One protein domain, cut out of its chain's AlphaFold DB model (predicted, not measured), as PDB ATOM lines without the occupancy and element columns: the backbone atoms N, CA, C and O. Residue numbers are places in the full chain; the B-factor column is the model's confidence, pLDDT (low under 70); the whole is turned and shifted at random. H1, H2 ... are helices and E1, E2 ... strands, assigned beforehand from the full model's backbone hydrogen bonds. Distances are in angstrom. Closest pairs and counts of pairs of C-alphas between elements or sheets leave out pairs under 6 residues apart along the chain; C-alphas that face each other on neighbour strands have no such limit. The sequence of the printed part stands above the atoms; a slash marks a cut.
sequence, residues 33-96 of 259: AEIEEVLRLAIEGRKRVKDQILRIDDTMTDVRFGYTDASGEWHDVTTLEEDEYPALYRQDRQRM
ATOM      1  N   ALA A  33      21.333 -66.506   1.190       69.94
ATOM      2  CA  ALA A  33      20.787 -65.195   0.850       69.94
ATOM      3  C   ALA A  33      20.662 -64.273   2.076       69.94
ATOM      4  O   ALA A  33      21.122 -63.137   2.028       69.94
ATOM      5  N   GLU A  34      20.132 -64.769   3.198       71.88
ATOM      6  CA  GLU A  34      20.050 -63.994   4.450       71.88
ATOM      7  C   GLU A  34      21.447 -63.655   4.990       71.88
ATOM      8  O   GLU A  34      21.691 -62.553   5.483       71.88
ATOM      9  N   ILE A  35      22.402 -64.584   4.867       77.81
ATOM     10  CA  ILE A  35      23.801 -64.338   5.240       77.81
ATOM     11  C   ILE A  35      24.414 -63.254   4.347       77.81
ATOM     12  O   ILE A  35      25.138 -62.393   4.851       77.81
ATOM     13  N   GLU A  36      24.143 -63.283   3.040       80.44
ATOM     14  CA  GLU A  36      24.614 -62.259   2.107       80.44
ATOM     15  C   GLU A  36      24.024 -60.884   2.438       80.44
ATOM     16  O   GLU A  36      24.759 -59.897   2.478       80.44
ATOM     17  N   GLU A  37      22.727 -60.818   2.731       77.75
ATOM     18  CA  GLU A  37      22.029 -59.583   3.090       77.75
ATOM     19  C   GLU A  37      22.623 -58.952   4.358       77.75
ATOM     20  O   GLU A  37      23.012 -57.781   4.359       77.75
ATOM     21  N   VAL A  38      22.808 -59.749   5.416       82.69
ATOM     22  CA  VAL A  38      23.426 -59.284   6.668       82.69
ATOM     23  C   VAL A  38      24.880 -58.864   6.448       82.69
ATOM     24  O   VAL A  38      25.334 -57.863   7.012       82.69
ATOM     25  N   LEU A  39      25.632 -59.599   5.623       82.19
ATOM     26  CA  LEU A  39      27.019 -59.268   5.300       82.19
ATOM     27  C   LEU A  39      27.111 -57.946   4.528       82.19
ATOM     28  O   LEU A  39      27.952 -57.106   4.857       82.19
ATOM     29  N   ARG A  40      26.233 -57.742   3.543       83.31
ATOM     30  CA  ARG A  40      26.129 -56.504   2.766       83.31
ATOM     31  C   ARG A  40      25.815 -55.323   3.680       83.31
ATOM     32  O   ARG A  40      26.559 -54.343   3.655       83.31
ATOM     33  N   LEU A  41      24.822 -55.458   4.561       81.38
ATOM     34  CA  LEU A  41      24.450 -54.424   5.531       81.38
ATOM     35  C   LEU A  41      25.603 -54.091   6.495       81.38
ATOM     36  O   LEU A  41      25.887 -52.922   6.768       81.38
ATOM     37  N   ALA A  42      26.321 -55.102   6.995       83.94
ATOM     38  CA  ALA A  42      27.461 -54.895   7.887       83.94
ATOM     39  C   ALA A  42      28.623 -54.159   7.192       83.94
ATOM     40  O   ALA A  42      29.277 -53.302   7.800       83.94
ATOM     41  N   ILE A  43      28.887 -54.482   5.923       84.62
ATOM     42  CA  ILE A  43      29.922 -53.826   5.118       84.62
ATOM     43  C   ILE A  43      29.511 -52.387   4.790       84.62
ATOM     44  O   ILE A  43      30.341 -51.491   4.956       84.62
ATOM     45  N   GLU A  44      28.252 -52.144   4.418       85.94
ATOM     46  CA  GLU A  44      27.718 -50.796   4.182       85.94
ATOM     47  C   GLU A  44      27.827 -49.926   5.445       85.94
ATOM     48  O   GLU A  44      28.360 -48.815   5.405       85.94
ATOM     49  N   GLY A  45      27.412 -50.451   6.604       82.69
ATOM     50  CA  GLY A  45      27.513 -49.739   7.878       82.69
ATOM     51  C   GLY A  45      28.959 -49.376   8.233       82.69
ATOM     52  O   GLY A  45      29.245 -48.265   8.690       82.69
ATOM     53  N   ARG A  46      29.913 -50.279   7.966       84.00
ATOM     54  CA  ARG A  46      31.343 -50.001   8.159       84.00
ATOM     55  C   ARG A  46      31.876 -48.971   7.159       84.00
ATOM     56  O   ARG A  46      32.708 -48.151   7.563       84.00
ATOM     57  N   LYS A  47      31.405 -49.003   5.908       84.50
ATOM     58  CA  LYS A  47      31.723 -48.022   4.864       84.50
ATOM     59  C   LYS A  47      31.265 -46.625   5.277       84.50
ATOM     60  O   LYS A  47      32.111 -45.747   5.374       84.50
ATOM     61  N   ARG A  48      30.007 -46.446   5.707       84.62
ATOM     62  CA  ARG A  48      29.485 -45.150   6.202       84.62
ATOM     63  C   ARG A  48      30.354 -44.532   7.294       84.62
ATOM     64  O   ARG A  48      30.691 -43.352   7.224       84.62
ATOM     65  N   VAL A  49      30.735 -45.318   8.305       83.25
ATOM     66  CA  VAL A  49      31.585 -44.822   9.402       83.25
ATOM     67  C   VAL A  49      32.970 -44.436   8.885       83.25
ATOM     68  O   VAL A  49      33.512 -43.409   9.284       83.25
ATOM     69  N   LYS A  50      33.562 -45.243   7.997       83.31
ATOM     70  CA  LYS A  50      34.879 -44.936   7.433       83.31
ATOM     71  C   LYS A  50      34.832 -43.703   6.535       83.31
ATOM     72  O   LYS A  50      35.738 -42.887   6.644       83.31
ATOM     73  N   ASP A  51      33.796 -43.545   5.724       80.06
ATOM     74  CA  ASP A  51      33.609 -42.387   4.851       80.06
ATOM     75  C   ASP A  51      33.441 -41.105   5.664       80.06
ATOM     76  O   ASP A  51      34.041 -40.086   5.341       80.06
ATOM     77  N   GLN A  52      32.696 -41.154   6.773       80.88
ATOM     78  CA  GLN A  52      32.606 -40.023   7.698       80.88
ATOM     79  C   GLN A  52      33.962 -39.674   8.323       80.88
ATOM     80  O   GLN A  52      34.282 -38.497   8.445       80.88
ATOM     81  N   ILE A  53      34.774 -40.672   8.689       82.81
ATOM     82  CA  ILE A  53      36.131 -40.440   9.207       82.81
ATOM     83  C   ILE A  53      37.025 -39.832   8.123       82.81
ATOM     84  O   ILE A  53      37.714 -38.860   8.401       82.81
ATOM     85  N   LEU A  54      36.992 -40.363   6.897       80.56
ATOM     86  CA  LEU A  54      37.789 -39.865   5.770       80.56
ATOM     87  C   LEU A  54      37.430 -38.422   5.385       80.56
ATOM     88  O   LEU A  54      38.294 -37.697   4.914       80.56
ATOM     89  N   ARG A  55      36.183 -37.990   5.617       76.19
ATOM     90  CA  ARG A  55      35.753 -36.592   5.423       76.19
ATOM     91  C   ARG A  55      36.276 -35.624   6.488       76.19
ATOM     92  O   ARG A  55      36.236 -34.421   6.274       76.19
ATOM     93  N   ILE A  56      36.678 -36.120   7.657       79.88
ATOM     94  CA  ILE A  56      37.181 -35.296   8.771       79.88
ATOM     95  C   ILE A  56      38.713 -35.351   8.832       79.88
ATOM     96  O   ILE A  56      39.349 -34.388   9.250       79.88
ATOM     97  N   ASP A  57      39.290 -36.482   8.436       78.19
ATOM     98  CA  ASP A  57      40.711 -36.789   8.527       78.19
ATOM     99  C   ASP A  57      41.181 -37.457   7.226       78.19
ATOM    100  O   ASP A  57      41.012 -38.664   7.011       78.19
ATOM    101  N   ASP A  58      41.776 -36.642   6.358       74.56
ATOM    102  CA  ASP A  58      42.312 -37.015   5.046       74.56
ATOM    103  C   ASP A  58      43.626 -37.812   5.128       74.56
ATOM    104  O   ASP A  58      44.039 -38.460   4.165       74.56
ATOM    105  N   THR A  59      44.268 -37.840   6.300       76.56
ATOM    106  CA  THR A  59      45.505 -38.601   6.523       76.56
ATOM    107  C   THR A  59      45.258 -40.113   6.526       76.56
ATOM    108  O   THR A  59      46.186 -40.927   6.428       76.56
ATOM    109  N   MET A  60      43.989 -40.514   6.620       73.12
ATOM    110  CA  MET A  60      43.552 -41.897   6.595       73.12
ATOM    111  C   MET A  60      43.520 -42.459   5.172       73.12
ATOM    112  O   MET A  60      43.023 -41.860   4.229       73.12
ATOM    113  N   THR A  61      44.004 -43.692   5.015       73.00
ATOM    114  CA  THR A  61      44.023 -44.353   3.704       73.00
ATOM    115  C   THR A  61      42.623 -44.753   3.249       73.00
ATOM    116  O   THR A  61      41.843 -45.312   4.031       73.00
ATOM    117  N   ASP A  62      42.376 -44.550   1.957       72.81
ATOM    118  CA  ASP A  62      41.210 -45.045   1.239       72.81
ATOM    119  C   ASP A  62      41.172 -46.584   1.196       72.81
ATOM    120  O   ASP A  62      42.197 -47.259   1.043       72.81
ATOM    121  N   VAL A  63      39.979 -47.152   1.363       75.75
ATOM    122  CA  VAL A  63      39.744 -48.595   1.466       75.75
ATOM    123  C   VAL A  63      38.536 -48.960   0.614       75.75
ATOM    124  O   VAL A  63      37.501 -48.312   0.691       75.75
ATOM    125  N   ARG A  64      38.653 -50.043  -0.162       76.38
ATOM    126  CA  ARG A  64      37.513 -50.622  -0.884       76.38
ATOM    127  C   ARG A  64      36.690 -51.509   0.040       76.38
ATOM    128  O   ARG A  64      37.255 -52.302   0.801       76.38
ATOM    129  N   PHE A  65      35.374 -51.390  -0.067       83.19
ATOM    130  CA  PHE A  65      34.409 -52.118   0.743       83.19
ATOM    131  C   PHE A  65      33.698 -53.146  -0.118       83.19
ATOM    132  O   PHE A  65      33.085 -52.809  -1.116       83.19
ATOM    133  N   GLY A  66      33.811 -54.410   0.257       84.00
ATOM    134  CA  GLY A  66      33.240 -55.504  -0.506       84.00
ATOM    135  C   GLY A  66      33.545 -56.840   0.142       84.00
ATOM    136  O   GLY A  66      34.290 -56.908   1.127       84.00
ATOM    137  N   TYR A  67      32.964 -57.900  -0.396       79.88
ATOM    138  CA  TYR A  67      33.220 -59.266   0.038       79.88
ATOM    139  C   TYR A  67      33.561 -60.153  -1.154       79.88
ATOM    140  O   TYR A  67      33.423 -59.765  -2.309       79.88
ATOM    141  N   THR A  68      34.075 -61.341  -0.863       79.38
ATOM    142  CA  THR A  68      34.341 -62.357  -1.878       79.38
ATOM    143  C   THR A  68      33.433 -63.537  -1.607       79.38
ATOM    144  O   THR A  68      33.323 -63.961  -0.453       79.38
ATOM    145  N   ASP A  69      32.772 -64.039  -2.640       76.62
ATOM    146  CA  ASP A  69      31.922 -65.218  -2.527       76.62
ATOM    147  C   ASP A  69      32.754 -66.514  -2.379       76.62
ATOM    148  O   ASP A  69      33.991 -66.511  -2.313       76.62
ATOM    149  N   ALA A  70      32.070 -67.659  -2.318       73.44
ATOM    150  CA  ALA A  70      32.729 -68.962  -2.265       73.44
ATOM    151  C   ALA A  70      33.459 -69.331  -3.575       73.44
ATOM    152  O   ALA A  70      34.327 -70.207  -3.550       73.44
ATOM    153  N   SER A  71      33.127 -68.682  -4.700       71.25
ATOM    154  CA  SER A  71      33.763 -68.896  -6.005       71.25
ATOM    155  C   SER A  71      35.043 -68.066  -6.195       71.25
ATOM    156  O   SER A  71      35.870 -68.390  -7.049       71.25
ATOM    157  N   GLY A  72      35.269 -67.064  -5.340       75.19
ATOM    158  CA  GLY A  72      36.405 -66.152  -5.421       75.19
ATOM    159  C   GLY A  72      36.101 -64.841  -6.156       75.19
ATOM    160  O   GLY A  72      37.028 -64.056  -6.371       75.19
ATOM    161  N   GLU A  73      34.846 -64.589  -6.529       77.31
ATOM    162  CA  GLU A  73      34.376 -63.364  -7.174       77.31
ATOM    163  C   GLU A  73      34.209 -62.225  -6.156       77.31
ATOM    164  O   GLU A  73      33.743 -62.424  -5.035       77.31
ATOM    165  N   TRP A  74      34.646 -61.018  -6.528       77.88
ATOM    166  CA  TRP A  74      34.580 -59.828  -5.678       77.88
ATOM    167  C   TRP A  74      33.270 -59.068  -5.895       77.88
ATOM    168  O   TRP A  74      33.001 -58.606  -7.001       77.88
ATOM    169  N   HIS A  75      32.529 -58.845  -4.813       76.38
ATOM    170  CA  HIS A  75      31.329 -58.018  -4.776       76.38
ATOM    171  C   HIS A  75      31.635 -56.705  -4.057       76.38
ATOM    172  O   HIS A  75      31.952 -56.706  -2.865       76.38
ATOM    173  N   ASP A  76      31.557 -55.589  -4.782       79.88
ATOM    174  CA  ASP A  76      31.668 -54.249  -4.197       79.88
ATOM    175  C   ASP A  76      30.370 -53.882  -3.464       79.88
ATOM    176  O   ASP A  76      29.281 -54.302  -3.862       79.88
ATOM    177  N   VAL A  77      30.486 -53.119  -2.380       80.88
ATOM    178  CA  VAL A  77      29.346 -52.668  -1.576       80.88
ATOM    179  C   VAL A  77      29.327 -51.142  -1.572       80.88
ATOM    180  O   VAL A  77      30.197 -50.474  -0.998       80.88
ATOM    181  N   THR A  78      28.316 -50.586  -2.234       80.00
ATOM    182  CA  THR A  78      27.994 -49.155  -2.257       80.00
ATOM    183  C   THR A  78      27.094 -48.779  -1.084       80.00
ATOM    184  O   THR A  78      26.466 -49.644  -0.473       80.00
ATOM    185  N   THR A  79      27.097 -47.496  -0.706       81.56
ATOM    186  CA  THR A  79      26.089 -46.964   0.223       81.56
ATOM    187  C   THR A  79      24.919 -46.394  -0.561       81.56
ATOM    188  O   THR A  79      25.099 -45.924  -1.686       81.56
ATOM    189  N   LEU A  80      23.740 -46.344   0.062       75.88
ATOM    190  CA  LEU A  80      22.552 -45.743  -0.548       75.88
ATOM    191  C   LEU A  80      22.811 -44.303  -1.038       75.88
ATOM    192  O   LEU A  80      22.380 -43.928  -2.120       75.88
ATOM    193  N   GLU A  81      23.569 -43.497  -0.286       75.44
ATOM    194  CA  GLU A  81      23.899 -42.119  -0.679       75.44
ATOM    195  C   GLU A  81      24.785 -42.031  -1.930       75.44
ATOM    196  O   GLU A  81      24.684 -41.060  -2.681       75.44
ATOM    197  N   GLU A  82      25.673 -43.008  -2.135       78.75
ATOM    198  CA  GLU A  82      26.549 -43.072  -3.309       78.75
ATOM    199  C   GLU A  82      25.745 -43.398  -4.572       78.75
ATOM    200  O   GLU A  82      26.003 -42.808  -5.623       78.75
ATOM    201  N   ASP A  83      24.739 -44.266  -4.442       75.69
ATOM    202  CA  ASP A  83      23.849 -44.664  -5.534       75.69
ATOM    203  C   ASP A  83      22.803 -43.577  -5.848       75.69
ATOM    204  O   ASP A  83      22.543 -43.283  -7.017       75.69
ATOM    205  N   GLU A  84      22.235 -42.923  -4.825       69.44
ATOM    206  CA  GLU A  84      21.238 -41.855  -4.996       69.44
ATOM    207  C   GLU A  84      21.847 -40.526  -5.454       69.44
ATOM    208  O   GLU A  84      21.246 -39.812  -6.263       69.44
ATOM    209  N   TYR A  85      23.041 -40.178  -4.961       74.12
ATOM    210  CA  TYR A  85      23.687 -38.900  -5.263       74.12
ATOM    211  C   TYR A  85      25.168 -39.052  -5.646       74.12
ATOM    212  O   TYR A  85      26.043 -38.486  -4.977       74.12
ATOM    213  N   PRO A  86      25.488 -39.693  -6.790       75.88
ATOM    214  CA  PRO A  86      26.874 -39.955  -7.183       75.88
ATOM    215  C   PRO A  86      27.729 -38.690  -7.341       75.88
ATOM    216  O   PRO A  86      28.952 -38.745  -7.215       75.88
ATOM    217  N   ALA A  87      27.111 -37.556  -7.688       70.94
ATOM    218  CA  ALA A  87      27.796 -36.280  -7.877       70.94
ATOM    219  C   ALA A  87      28.092 -35.569  -6.546       70.94
ATOM    220  O   ALA A  87      29.202 -35.079  -6.359       70.94
ATOM    221  N   LEU A  88      27.140 -35.562  -5.604       66.25
ATOM    222  CA  LEU A  88      27.311 -34.931  -4.287       66.25
ATOM    223  C   LEU A  88      28.241 -35.754  -3.397       66.25
ATOM    224  O   LEU A  88      29.139 -35.203  -2.766       66.25
ATOM    225  N   TYR A  89      28.095 -37.081  -3.429       71.56
ATOM    226  CA  TYR A  89      28.964 -37.992  -2.693       71.56
ATOM    227  C   TYR A  89      30.435 -37.863  -3.136       71.56
ATOM    228  O   TYR A  89      31.339 -37.881  -2.300       71.56
ATOM    229  N   ARG A  90      30.689 -37.657  -4.441       65.38
ATOM    230  CA  ARG A  90      32.038 -37.381  -4.975       65.38
ATOM    231  C   ARG A  90      32.520 -35.956  -4.697       65.38
ATOM    232  O   ARG A  90      33.696 -35.788  -4.401       65.38
ATOM    233  N   GLN A  91      31.646 -34.951  -4.735       58.91
ATOM    234  CA  GLN A  91      32.015 -33.569  -4.401       58.91
ATOM    235  C   GLN A  91      32.422 -33.405  -2.936       58.91
ATOM    236  O   GLN A  91      33.439 -32.774  -2.669       58.91
ATOM    237  N   ASP A  92      31.703 -34.016  -1.990       57.34
ATOM    238  CA  ASP A  92      32.101 -34.009  -0.574       57.34
ATOM    239  C   ASP A  92      33.443 -34.719  -0.338       57.34
ATOM    240  O   ASP A  92      34.112 -34.466   0.660       57.34
ATOM    241  N   ARG A  93      33.867 -35.574  -1.274       56.19
ATOM    242  CA  ARG A  93      35.187 -36.212  -1.282       56.19
ATOM    243  C   ARG A  93      36.278 -35.340  -1.918       56.19
ATOM    244  O   ARG A  93      37.439 -35.501  -1.577       56.19
ATOM    245  N   GLN A  94      35.910 -34.437  -2.829       52.56
ATOM    246  CA  GLN A  94      36.821 -33.543  -3.559       52.56
ATOM    247  C   GLN A  94      36.999 -32.165  -2.902       52.56
ATOM    248  O   GLN A  94      37.995 -31.497  -3.154       52.56
ATOM    249  N   ARG A  95      36.076 -31.741  -2.028       50.69
ATOM    250  CA  ARG A  95      36.123 -30.453  -1.302       50.69
ATOM    251  C   ARG A  95      37.304 -30.284  -0.332       50.69
ATOM    252  O   ARG A  95      37.428 -29.216   0.255       50.69
ATOM    253  N   MET A  96      38.152 -31.296  -0.146       47.56
ATOM    254  CA  MET A  96      39.361 -31.196   0.683       47.56
ATOM    255  C   MET A  96      40.653 -30.982  -0.119       47.56
ATOM    256  O   MET A  96      41.667 -30.671   0.494       47.56
TER     257      MET A  96
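What this domain is: This is residues 33 to 96 of the 259 residues of the protein "MIT_C domain-containing protein" of Leifsonia psychrotolerans (UniProt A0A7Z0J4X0). A small two-stranded hairpin, E1 and E2, sits alongside residues 36 to 47 of one long helix, H1, which runs along the longest axis. After the hairpin the chain folds back through two short helices, H2 and then H3, and H3 comes near the last turns of H1, with few contacts between the parts. The printed part has 64 residues, with three named helices and two named strands in the order H1, E1, E2, H2, H3; the sheet, in the order E1 - E2, is antiparallel, and the class is mostly helix. The whole is only just loose, close to compact, with a radius of gyration of the C-alphas of 13.1 A, and it spans 38 by 25 by 17 A, only just elongated.

How they stand to each other: E1, residues 66 to 68, and E2, residues 74 to 76, form a hairpin of antiparallel neighbour strands, with 162 degrees between their directions. N 67 and O 75 are 2.9 A apart, and N 75 and O 67 are 2.8 A apart, both within hydrogen-bond range. The closest C-alphas of E1 and H1, residues 33 to 56, are those of Gly 66 and Ile 43, 6.7 A apart. H1 and E2 are apart. H3, residues 86 to 94, is close to H1 but not clearly touching: the closest C-alphas, of Arg 55 and Arg 93, are 6.7 A apart. The two run the same way at a steep tilt of 40 degrees. H2, residues 80 to 84, is close to H3 but not clearly touching, with the C-alphas of Glu 82 and Tyr 89 closest at 5.7 A. H2 is apart from H1 and from E1. In H1 and H2 every O i to N i+4 pair is within hydrogen-bond range; in H3 4 of 5 are.

Where its parts are: H1 is 35.0 A long from C-alpha 33 at (20.787, -65.195, 0.850) to C-alpha 56 at (37.181, -35.296, 8.771). E1 measures 7.1 A and E2 6.5 A from first to last C-alpha. H2 measures 6.1 A. H3 measures 12.4 A and ends with C-alpha 94 at (36.821, -33.543, -3.559).

The domain as a whole: The two C-alphas farthest apart are those of Ser 71 and Arg 95, 38.8 A. The printed part has no cut. The links E1 to E2, E2 to H2 and H2 to H3 are tight, and H1 to E1, with 9 residues between them, is short; no link is long. Residues 83 to 88, of which 86 to 88 belong to H3, stand free. The mean pLDDT of the printed part is 75.7; residues 33, 84, 88 and 90 to 96 of this model are under 70.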